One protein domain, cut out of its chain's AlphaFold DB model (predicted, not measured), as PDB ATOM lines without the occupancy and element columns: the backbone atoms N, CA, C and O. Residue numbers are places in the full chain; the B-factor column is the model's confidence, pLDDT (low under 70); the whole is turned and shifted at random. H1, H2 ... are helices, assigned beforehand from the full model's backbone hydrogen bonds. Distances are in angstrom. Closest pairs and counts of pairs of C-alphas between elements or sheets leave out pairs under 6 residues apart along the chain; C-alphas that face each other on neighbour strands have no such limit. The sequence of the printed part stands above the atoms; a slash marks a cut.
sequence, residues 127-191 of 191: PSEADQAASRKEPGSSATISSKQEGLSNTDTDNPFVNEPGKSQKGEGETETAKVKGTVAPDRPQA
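This is residues 127 to 191 of the 191 residues of an uncharacterized protein of Aspergillus ibericus CBS 121593 (UniProt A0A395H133). What shape do these atoms make? With little regular structure, this is a flat, looping chain with two one-turn helices, H1 and H2, apart from each other; residues 149 to 191 loop away to Gly 166, then fold back toward the helices at residues 181 to 183. What is its make-up? The 65 printed residues hold H1, then H2, and no named strand; the class is all helix, with 8 residues in named elements. How compact is it? It is compact, with a radius of gyration of the C-alphas of 11.7 A and spans of 36 by 27 by 14 A.

Where are the helices? H1, residues 127 to 130, and H2, residues 145 to 148, are apart. What do their backbones show? Both are too short for an O i to N i+4 pair; the one O i to N i+3 pair is within hydrogen-bond range in H2, not in H1.

Where does H1 begin? C-alpha 127 is at (191.170, 192.201, 202.225). Where does H2 end? C-alpha 148 is at (179.301, 190.009, 208.480). How long are they? Each measures 5.1 A from first to last C-alpha.

How large is it? The two C-alphas farthest apart, of Ser 142 and Gly 166, are 36.0 A apart. Is it continuous? The printed part has no cut, and the link from H1 to H2 is long, 14 residues. Where is confidence low? Residues 157 and 191 have pLDDT under 70.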
ATOM      1  N   PRO A 127     192.350 192.757 201.561       84.19
ATOM      2  CA  PRO A 127     191.170 192.201 202.225       84.19
ATOM      3  C   PRO A 127     190.674 190.902 201.566       84.19
ATOM      4  O   PRO A 127     190.158 190.031 202.257       84.19
ATOM      5  N   SER A 128     190.905 190.722 200.259       84.31
ATOM      6  CA  SER A 128     190.647 189.470 199.535       84.31
ATOM      7  C   SER A 128     191.577 188.320 199.931       84.31
ATOM      8  O   SER A 128     191.193 187.166 199.810       84.31
ATOM      9  N   GLU A 129     192.791 188.598 200.412       85.06
ATOM     10  CA  GLU A 129     193.700 187.561 200.919       85.06
ATOM     11  C   GLU A 129     193.389 187.203 202.371       85.06
ATOM     12  O   GLU A 129     193.425 186.033 202.745       85.06
ATOM     13  N   ALA A 130     193.079 188.210 203.189       86.19
ATOM     14  CA  ALA A 130     192.708 188.003 204.584       86.19
ATOM     15  C   ALA A 130     191.346 187.304 204.723       86.19
ATOM     16  O   ALA A 130     191.118 186.556 205.672       86.19
ATOM     17  N   ASP A 131     190.445 187.524 203.766       90.19
ATOM     18  CA  ASP A 131     189.122 186.926 203.742       90.19
ATOM     19  C   ASP A 131     188.758 186.437 202.337       90.19
ATOM     20  O   ASP A 131     187.887 187.002 201.680       90.19
ATOM     21  N   GLN A 132     189.429 185.371 201.891       89.12
ATOM     22  CA  GLN A 132     189.175 184.757 200.585       89.12
ATOM     23  C   GLN A 132     187.711 184.381 200.382       89.12
ATOM     24  O   GLN A 132     187.056 183.877 201.304       89.12
ATOM     25  N   ALA A 133     187.254 184.632 199.157       89.00
ATOM     26  CA  ALA A 133     185.925 184.334 198.679       89.00
ATOM     27  C   ALA A 133     185.755 182.829 198.428       89.00
ATOM     28  O   ALA A 133     186.473 182.255 197.618       89.00
ATOM     29  N   ALA A 134     184.798 182.200 199.102       88.44
ATOM     30  CA  ALA A 134     184.441 180.798 198.890       88.44
ATOM     31  C   ALA A 134     182.973 180.571 199.252       88.44
ATOM     32  O   ALA A 134     182.406 181.286 200.080       88.44
ATOM     33  N   SER A 135     182.337 179.579 198.648       86.12
ATOM     34  CA  SER A 135     180.939 179.237 198.901       86.12
ATOM     35  C   SER A 135     180.728 178.619 200.272       86.12
ATOM     36  O   SER A 135     179.706 178.869 200.912       86.12
ATOM     37  N   ARG A 136     181.732 177.870 200.735       86.81
ATOM     38  CA  ARG A 136     181.774 177.247 202.054       86.81
ATOM     39  C   ARG A 136     183.004 177.718 202.795       86.81
ATOM     40  O   ARG A 136     184.133 177.479 202.365       86.81
ATOM     41  N   LYS A 137     182.778 178.417 203.898       86.38
ATOM     42  CA  LYS A 137     183.849 178.953 204.729       86.38
ATOM     43  C   LYS A 137     183.296 179.313 206.094       86.38
ATOM     44  O   LYS A 137     182.239 179.944 206.199       86.38
ATOM     45  N   GLU A 138     184.076 178.979 207.111       87.69
ATOM     46  CA  GLU A 138     183.858 179.474 208.462       87.69
ATOM     47  C   GLU A 138     183.966 181.008 208.500       87.69
ATOM     48  O   GLU A 138     184.804 181.594 207.798       87.69
ATOM     49  N   PRO A 139     183.122 181.689 209.291       88.00
ATOM     50  CA  PRO A 139     183.214 183.130 209.446       88.00
ATOM     51  C   PRO A 139     184.589 183.511 210.011       88.00
ATOM     52  O   PRO A 139     185.090 182.900 210.954       88.00
ATOM     53  N   GLY A 140     185.215 184.528 209.416       87.06
ATOM     54  CA  GLY A 140     186.466 185.085 209.922       87.06
ATOM     55  C   GLY A 140     186.270 185.918 211.192       87.06
ATOM     56  O   GLY A 140     185.261 185.831 211.889       87.06
ATOM     57  N   SER A 141     187.231 186.794 211.493       87.00
ATOM     58  CA  SER A 141     187.075 187.744 212.601       87.00
ATOM     59  C   SER A 141     185.921 188.718 212.334       87.00
ATOM     60  O   SER A 141     185.561 188.957 211.183       87.00
ATOM     61  N   SER A 142     185.379 189.350 213.378       86.06
ATOM     62  CA  SER A 142     184.269 190.322 213.274       86.06
ATOM     63  C   SER A 142     184.518 191.463 212.262       86.06
ATOM     64  O   SER A 142     183.585 192.065 211.724       86.06
ATOM     65  N   ALA A 143     185.784 191.741 211.944       87.12
ATOM     66  CA  ALA A 143     186.168 192.747 210.963       87.12
ATOM     67  C   ALA A 143     186.096 192.268 209.493       87.12
ATOM     68  O   ALA A 143     186.120 193.102 208.584       87.12
ATOM     69  N   THR A 144     185.994 190.959 209.250       89.81
ATOM     70  CA  THR A 144     185.937 190.343 207.912       89.81
ATOM     71  C   THR A 144     184.535 190.372 207.302       89.81
ATOM     72  O   THR A 144     183.529 190.554 207.991       89.81
ATOM     73  N   ILE A 145     184.457 190.205 205.980       91.00
ATOM     74  CA  ILE A 145     183.186 190.190 205.253       91.00
ATOM     75  C   ILE A 145     182.453 188.864 205.475       91.00
ATOM     76  O   ILE A 145     181.237 188.880 205.647       91.00
ATOM     77  N   SER A 146     183.171 187.743 205.550       90.25
ATOM     78  CA  SER A 146     182.592 186.428 205.857       90.25
ATOM     79  C   SER A 146     181.863 186.406 207.204       90.25
ATOM     80  O   SER A 146     180.759 185.873 207.272       90.25
ATOM     81  N   SER A 147     182.409 187.056 208.241       91.38
ATOM     82  CA  SER A 147     181.728 187.202 209.539       91.38
ATOM     83  C   SER A 147     180.454 188.044 209.437       91.38
ATOM     84  O   SER A 147     179.410 187.656 209.946       91.38
ATOM     85  N   LYS A 148     180.486 189.156 208.695       91.94
ATOM     86  CA  LYS A 148     179.301 190.009 208.480       91.94
ATOM     87  C   LYS A 148     178.217 189.353 207.621       91.94
ATOM     88  O   LYS A 148     177.086 189.828 207.593       91.94
ATOM     89  N   GLN A 149     178.573 188.314 206.872       91.19
ATOM     90  CA  GLN A 149     177.656 187.554 206.026       91.19
ATOM     91  C   GLN A 149     177.080 186.318 206.722       91.19
ATOM     92  O   GLN A 149     176.192 185.666 206.163       91.19
ATOM     93  N   GLU A 150     177.559 185.992 207.922       90.19
ATOM     94  CA  GLU A 150     177.005 184.918 208.733       90.19
ATOM     95  C   GLU A 150     175.541 185.217 209.103       90.19
ATOM     96  O   GLU A 150     175.150 186.368 209.300       90.19
ATOM     97  N   GLY A 151     174.692 184.188 209.115       88.19
ATOM     98  CA  GLY A 151     173.266 184.323 209.443       88.19
ATOM     99  C   GLY A 151     172.403 185.035 208.388       88.19
ATOM    100  O   GLY A 151     171.182 185.078 208.530       88.19
ATOM    101  N   LEU A 152     172.992 185.556 207.305       88.88
ATOM    102  CA  LEU A 152     172.247 186.109 206.171       88.88
ATOM    103  C   LEU A 152     171.827 185.015 205.179       88.88
ATOM    104  O   LEU A 152     172.174 183.844 205.292       88.88
ATOM    105  N   SER A 153     171.121 185.409 204.117       82.44
ATOM    106  CA  SER A 153     170.741 184.489 203.031       82.44
ATOM    107  C   SER A 153     171.933 183.880 202.275       82.44
ATOM    108  O   SER A 153     171.744 182.966 201.471       82.44
ATOM    109  N   ASN A 154     173.135 184.414 202.497       81.25
ATOM    110  CA  ASN A 154     174.408 183.926 201.979       81.25
ATOM    111  C   ASN A 154     175.152 183.053 203.007       81.25
ATOM    112  O   ASN A 154     176.350 182.840 202.865       81.25
ATOM    113  N   THR A 155     174.474 182.602 204.075       83.25
ATOM    114  CA  THR A 155     175.065 181.657 205.026       83.25
ATOM    115  C   THR A 155     175.384 180.324 204.345       83.25
ATOM    116  O   THR A 155     174.978 180.096 203.203       83.25
ATOM    117  N   ASP A 156     176.164 179.476 205.020       79.62
ATOM    118  CA  ASP A 156     176.672 178.251 204.411       79.62
ATOM    119  C   ASP A 156     175.473 177.389 204.021       79.62
ATOM    120  O   ASP A 156     174.602 177.098 204.842       79.62
ATOM    121  N   THR A 157     175.363 177.111 202.730       67.94
ATOM    122  CA  THR A 157     174.253 176.337 202.190       67.94
ATOM    123  C   THR A 157     174.852 175.087 201.610       67.94
ATOM    124  O   THR A 157     175.793 175.152 200.817       67.94
ATOM    125  N   ASP A 158     174.295 173.943 202.001       75.38
ATOM    126  CA  ASP A 158     174.718 172.642 201.512       75.38
ATOM    127  C   ASP A 158     174.317 172.424 200.046       75.38
ATOM    128  O   ASP A 158     173.597 171.487 199.709       75.38
ATOM    129  N   ASN A 159     174.745 173.312 199.148       79.56
ATOM    130  CA  ASN A 159     174.507 173.155 197.729       79.56
ATOM    131  C   ASN A 159     175.281 171.903 197.269       79.56
ATOM    132  O   ASN A 159     176.509 171.873 197.393       79.56
ATOM    133  N   PRO A 160     174.610 170.858 196.753       82.00
ATOM    134  CA  PRO A 160     175.289 169.635 196.317       82.00
ATOM    135  C   PRO A 160     176.155 169.878 195.075       82.00
ATOM    136  O   PRO A 160     177.066 169.112 194.782       82.00
ATOM    137  N   PHE A 161     175.902 170.982 194.372       81.44
ATOM    138  CA  PHE A 161     176.514 171.311 193.095       81.44
ATOM    139  C   PHE A 161     177.598 172.384 193.211       81.44
ATOM    140  O   PHE A 161     177.685 173.243 192.350       81.44
ATOM    141  N   VAL A 162     178.387 172.419 194.289       82.94
ATOM    142  CA  VAL A 162     179.439 173.447 194.455       82.94
ATOM    143  C   VAL A 162     180.601 173.228 193.483       82.94
ATOM    144  O   VAL A 162     181.082 174.192 192.901       82.94
ATOM    145  N   ASN A 163     180.989 171.979 193.217       83.00
ATOM    146  CA  ASN A 163     182.155 171.639 192.388       83.00
ATOM    147  C   ASN A 163     181.804 170.667 191.250       83.00
ATOM    148  O   ASN A 163     182.585 169.769 190.933       83.00
ATOM    149  N   GLU A 164     180.612 170.794 190.656       82.81
ATOM    150  CA  GLU A 164     180.219 169.889 189.575       82.81
ATOM    151  C   GLU A 164     180.969 170.194 188.267       82.81
ATOM    152  O   GLU A 164     180.897 171.316 187.751       82.81
ATOM    153  N   PRO A 165     181.650 169.197 187.670       80.19
ATOM    154  CA  PRO A 165     182.288 169.374 186.376       80.19
ATOM    155  C   PRO A 165     181.230 169.570 185.280       80.19
ATOM    156  O   PRO A 165     180.237 168.847 185.208       80.19
ATOM    157  N   GLY A 166     181.453 170.547 184.397       80.81
ATOM    158  CA  GLY A 166     180.563 170.844 183.265       80.81
ATOM    159  C   GLY A 166     179.458 171.868 183.548       80.81
ATOM    160  O   GLY A 166     178.647 172.141 182.662       80.81
ATOM    161  N   LYS A 167     179.417 172.456 184.748       83.81
ATOM    162  CA  LYS A 167     178.598 173.637 185.059       83.81
ATOM    163  C   LYS A 167     179.430 174.916 184.941       83.81
ATOM    164  O   LYS A 167     180.655 174.856 185.004       83.81
ATOM    165  N   SER A 168     178.764 176.063 184.772       85.38
ATOM    166  CA  SER A 168     179.459 177.355 184.793       85.38
ATOM    167  C   SER A 168     180.081 177.579 186.167       85.38
ATOM    168  O   SER A 168     179.429 177.327 187.186       85.38
ATOM    169  N   GLN A 169     181.330 178.029 186.191       88.50
ATOM    170  CA  GLN A 169     182.104 178.272 187.403       88.50
ATOM    171  C   GLN A 169     182.357 179.762 187.545       88.50
ATOM    172  O   GLN A 169     182.637 180.433 186.567       88.50
ATOM    173  N   LYS A 170     182.311 180.278 188.766       87.12
ATOM    174  CA  LYS A 170     182.744 181.633 189.108       87.12
ATOM    175  C   LYS A 170     184.259 181.742 188.969       87.12
ATOM    176  O   LYS A 170     184.965 180.743 188.909       87.12
ATOM    177  N   GLY A 171     184.765 182.970 189.070       84.62
ATOM    178  CA  GLY A 171     186.207 183.222 189.097       84.62
ATOM    179  C   GLY A 171     186.979 182.499 190.213       84.62
ATOM    180  O   GLY A 171     188.182 182.322 190.083       84.62
ATOM    181  N   GLU A 172     186.291 182.043 191.266       81.75
ATOM    182  CA  GLU A 172     186.876 181.255 192.366       81.75
ATOM    183  C   GLU A 172     186.912 179.736 192.075       81.75
ATOM    184  O   GLU A 172     187.365 178.956 192.907       81.75
ATOM    185  N   GLY A 173     186.418 179.284 190.914       82.12
ATOM    186  CA  GLY A 173     186.379 177.868 190.511       82.12
ATOM    187  C   GLY A 173     185.154 177.084 190.999       82.12
ATOM    188  O   GLY A 173     184.943 175.944 190.594       82.12
ATOM    189  N   GLU A 174     184.312 177.697 191.827       87.38
ATOM    190  CA  GLU A 174     183.064 177.103 192.311       87.38
ATOM    191  C   GLU A 174     181.908 177.365 191.346       87.38
ATOM    192  O   GLU A 174     181.862 178.381 190.661       87.38
ATOM    193  N   THR A 175     180.918 176.486 191.329       88.00
ATOM    194  CA  THR A 175     179.757 176.582 190.439       88.00
ATOM    195  C   THR A 175     178.966 177.871 190.677       88.00
ATOM    196  O   THR A 175     178.719 178.273 191.815       88.00
ATOM    197  N   GLU A 176     178.495 178.509 189.604       85.75
ATOM    198  CA  GLU A 176     177.791 179.799 189.658       85.75
ATOM    199  C   GLU A 176     176.573 179.829 190.586       85.75
ATOM    200  O   GLU A 176     176.258 180.863 191.183       85.75
ATOM    201  N   THR A 177     175.915 178.684 190.750       84.62
ATOM    202  CA  THR A 177     174.741 178.525 191.610       84.62
ATOM    203  C   THR A 177     175.068 178.626 193.099       84.62
ATOM    204  O   THR A 177     174.191 178.970 193.889       84.62
ATOM    205  N   ALA A 178     176.305 178.324 193.503       86.38
ATOM    206  CA  ALA A 178     176.719 178.376 194.900       86.38
ATOM    207  C   ALA A 178     176.937 179.833 195.314       86.38
ATOM    208  O   ALA A 178     177.679 180.557 194.656       86.38
ATOM    209  N   LYS A 179     176.288 180.315 196.376       88.00
ATOM    210  CA  LYS A 179     176.514 181.694 196.831       88.00
ATOM    211  C   LYS A 179     177.896 181.803 197.487       88.00
ATOM    212  O   LYS A 179     178.350 180.842 198.081       88.00
ATOM    213  N   VAL A 180     178.571 182.940 197.320       89.56
ATOM    214  CA  VAL A 180     179.974 183.136 197.732       89.56
ATOM    215  C   VAL A 180     180.030 183.982 198.988       89.56
ATOM    216  O   VAL A 180     179.488 185.089 198.985       89.56
ATOM    217  N   LYS A 181     180.736 183.507 200.010       90.50
ATOM    218  CA  LYS A 181     181.061 184.251 201.225       90.50
ATOM    219  C   LYS A 181     182.451 184.862 201.166       90.50
ATOM    220  O   LYS A 181     183.342 184.288 200.557       90.50
ATOM    221  N   GLY A 182     182.653 185.970 201.874       91.19
ATOM    222  CA  GLY A 182     183.959 186.617 202.023       91.19
ATOM    223  C   GLY A 182     184.202 187.752 201.030       91.19
ATOM    224  O   GLY A 182     183.273 188.271 200.399       91.19
ATOM    225  N   THR A 183     185.456 188.181 200.922       92.25
ATOM    226  CA  THR A 183     185.854 189.330 200.105       92.25
ATOM    227  C   THR A 183     186.238 188.891 198.699       92.25
ATOM    228  O   THR A 183     187.184 188.138 198.493       92.25
ATOM    229  N   VAL A 184     185.525 189.428 197.710       90.50
ATOM    230  CA  VAL A 184     185.785 189.178 196.290       90.50
ATOM    231  C   VAL A 184     186.879 190.116 195.781       90.50
ATOM    232  O   VAL A 184     186.774 191.335 195.940       90.50
ATOM    233  N   ALA A 185     187.907 189.562 195.134       89.25
ATOM    234  CA  ALA A 185     188.957 190.357 194.505       89.25
ATOM    235  C   ALA A 185     188.426 191.098 193.256       89.25
ATOM    236  O   ALA A 185     187.698 190.505 192.455       89.25
ATOM    237  N   PRO A 186     188.797 192.377 193.045       87.88
ATOM    238  CA  PRO A 186     188.374 193.131 191.863       87.88
ATOM    239  C   PRO A 186     188.953 192.553 190.567       87.88
ATOM    240  O   PRO A 186     188.270 192.542 189.548       87.88
ATOM    241  N   ASP A 187     190.170 192.009 190.633       87.25
ATOM    242  CA  ASP A 187     190.877 191.417 189.495       87.25
ATOM    243  C   ASP A 187     190.534 189.931 189.285       87.25
ATOM    244  O   ASP A 187     191.261 189.218 188.591       87.25
ATOM    245  N   ARG A 188     189.441 189.428 189.888       85.75
ATOM    246  CA  ARG A 188     189.051 188.025 189.706       85.75
ATOM    247  C   ARG A 188     188.742 187.736 188.230       85.75
ATOM    248  O   ARG A 188     188.131 188.584 187.559       85.75
ATOM    249  N   PRO A 189     189.067 186.530 187.731       85.25
ATOM    250  CA  PRO A 189     188.665 186.135 186.392       85.25
ATOM    251  C   PRO A 189     187.137 186.176 186.280       85.25
ATOM    252  O   PRO A 189     186.411 185.722 187.169       85.25
ATOM    253  N   GLN A 190     186.645 186.787 185.205       81.81
ATOM    254  CA  GLN A 190     185.229 186.722 184.859       81.81
ATOM    255  C   GLN A 190     184.972 185.371 184.184       81.81
ATOM    256  O   GLN A 190     185.792 184.932 183.376       81.81
ATOM    257  N   ALA A 191     183.875 184.731 184.575       69.50
ATOM    258  CA  ALA A 191     183.381 183.490 183.995       69.50
ATOM    259  C   ALA A 191     182.698 183.736 182.646       69.50
ATOM    260  O   ALA A 191     182.050 184.804 182.519       69.50
TER     261      ALA A 191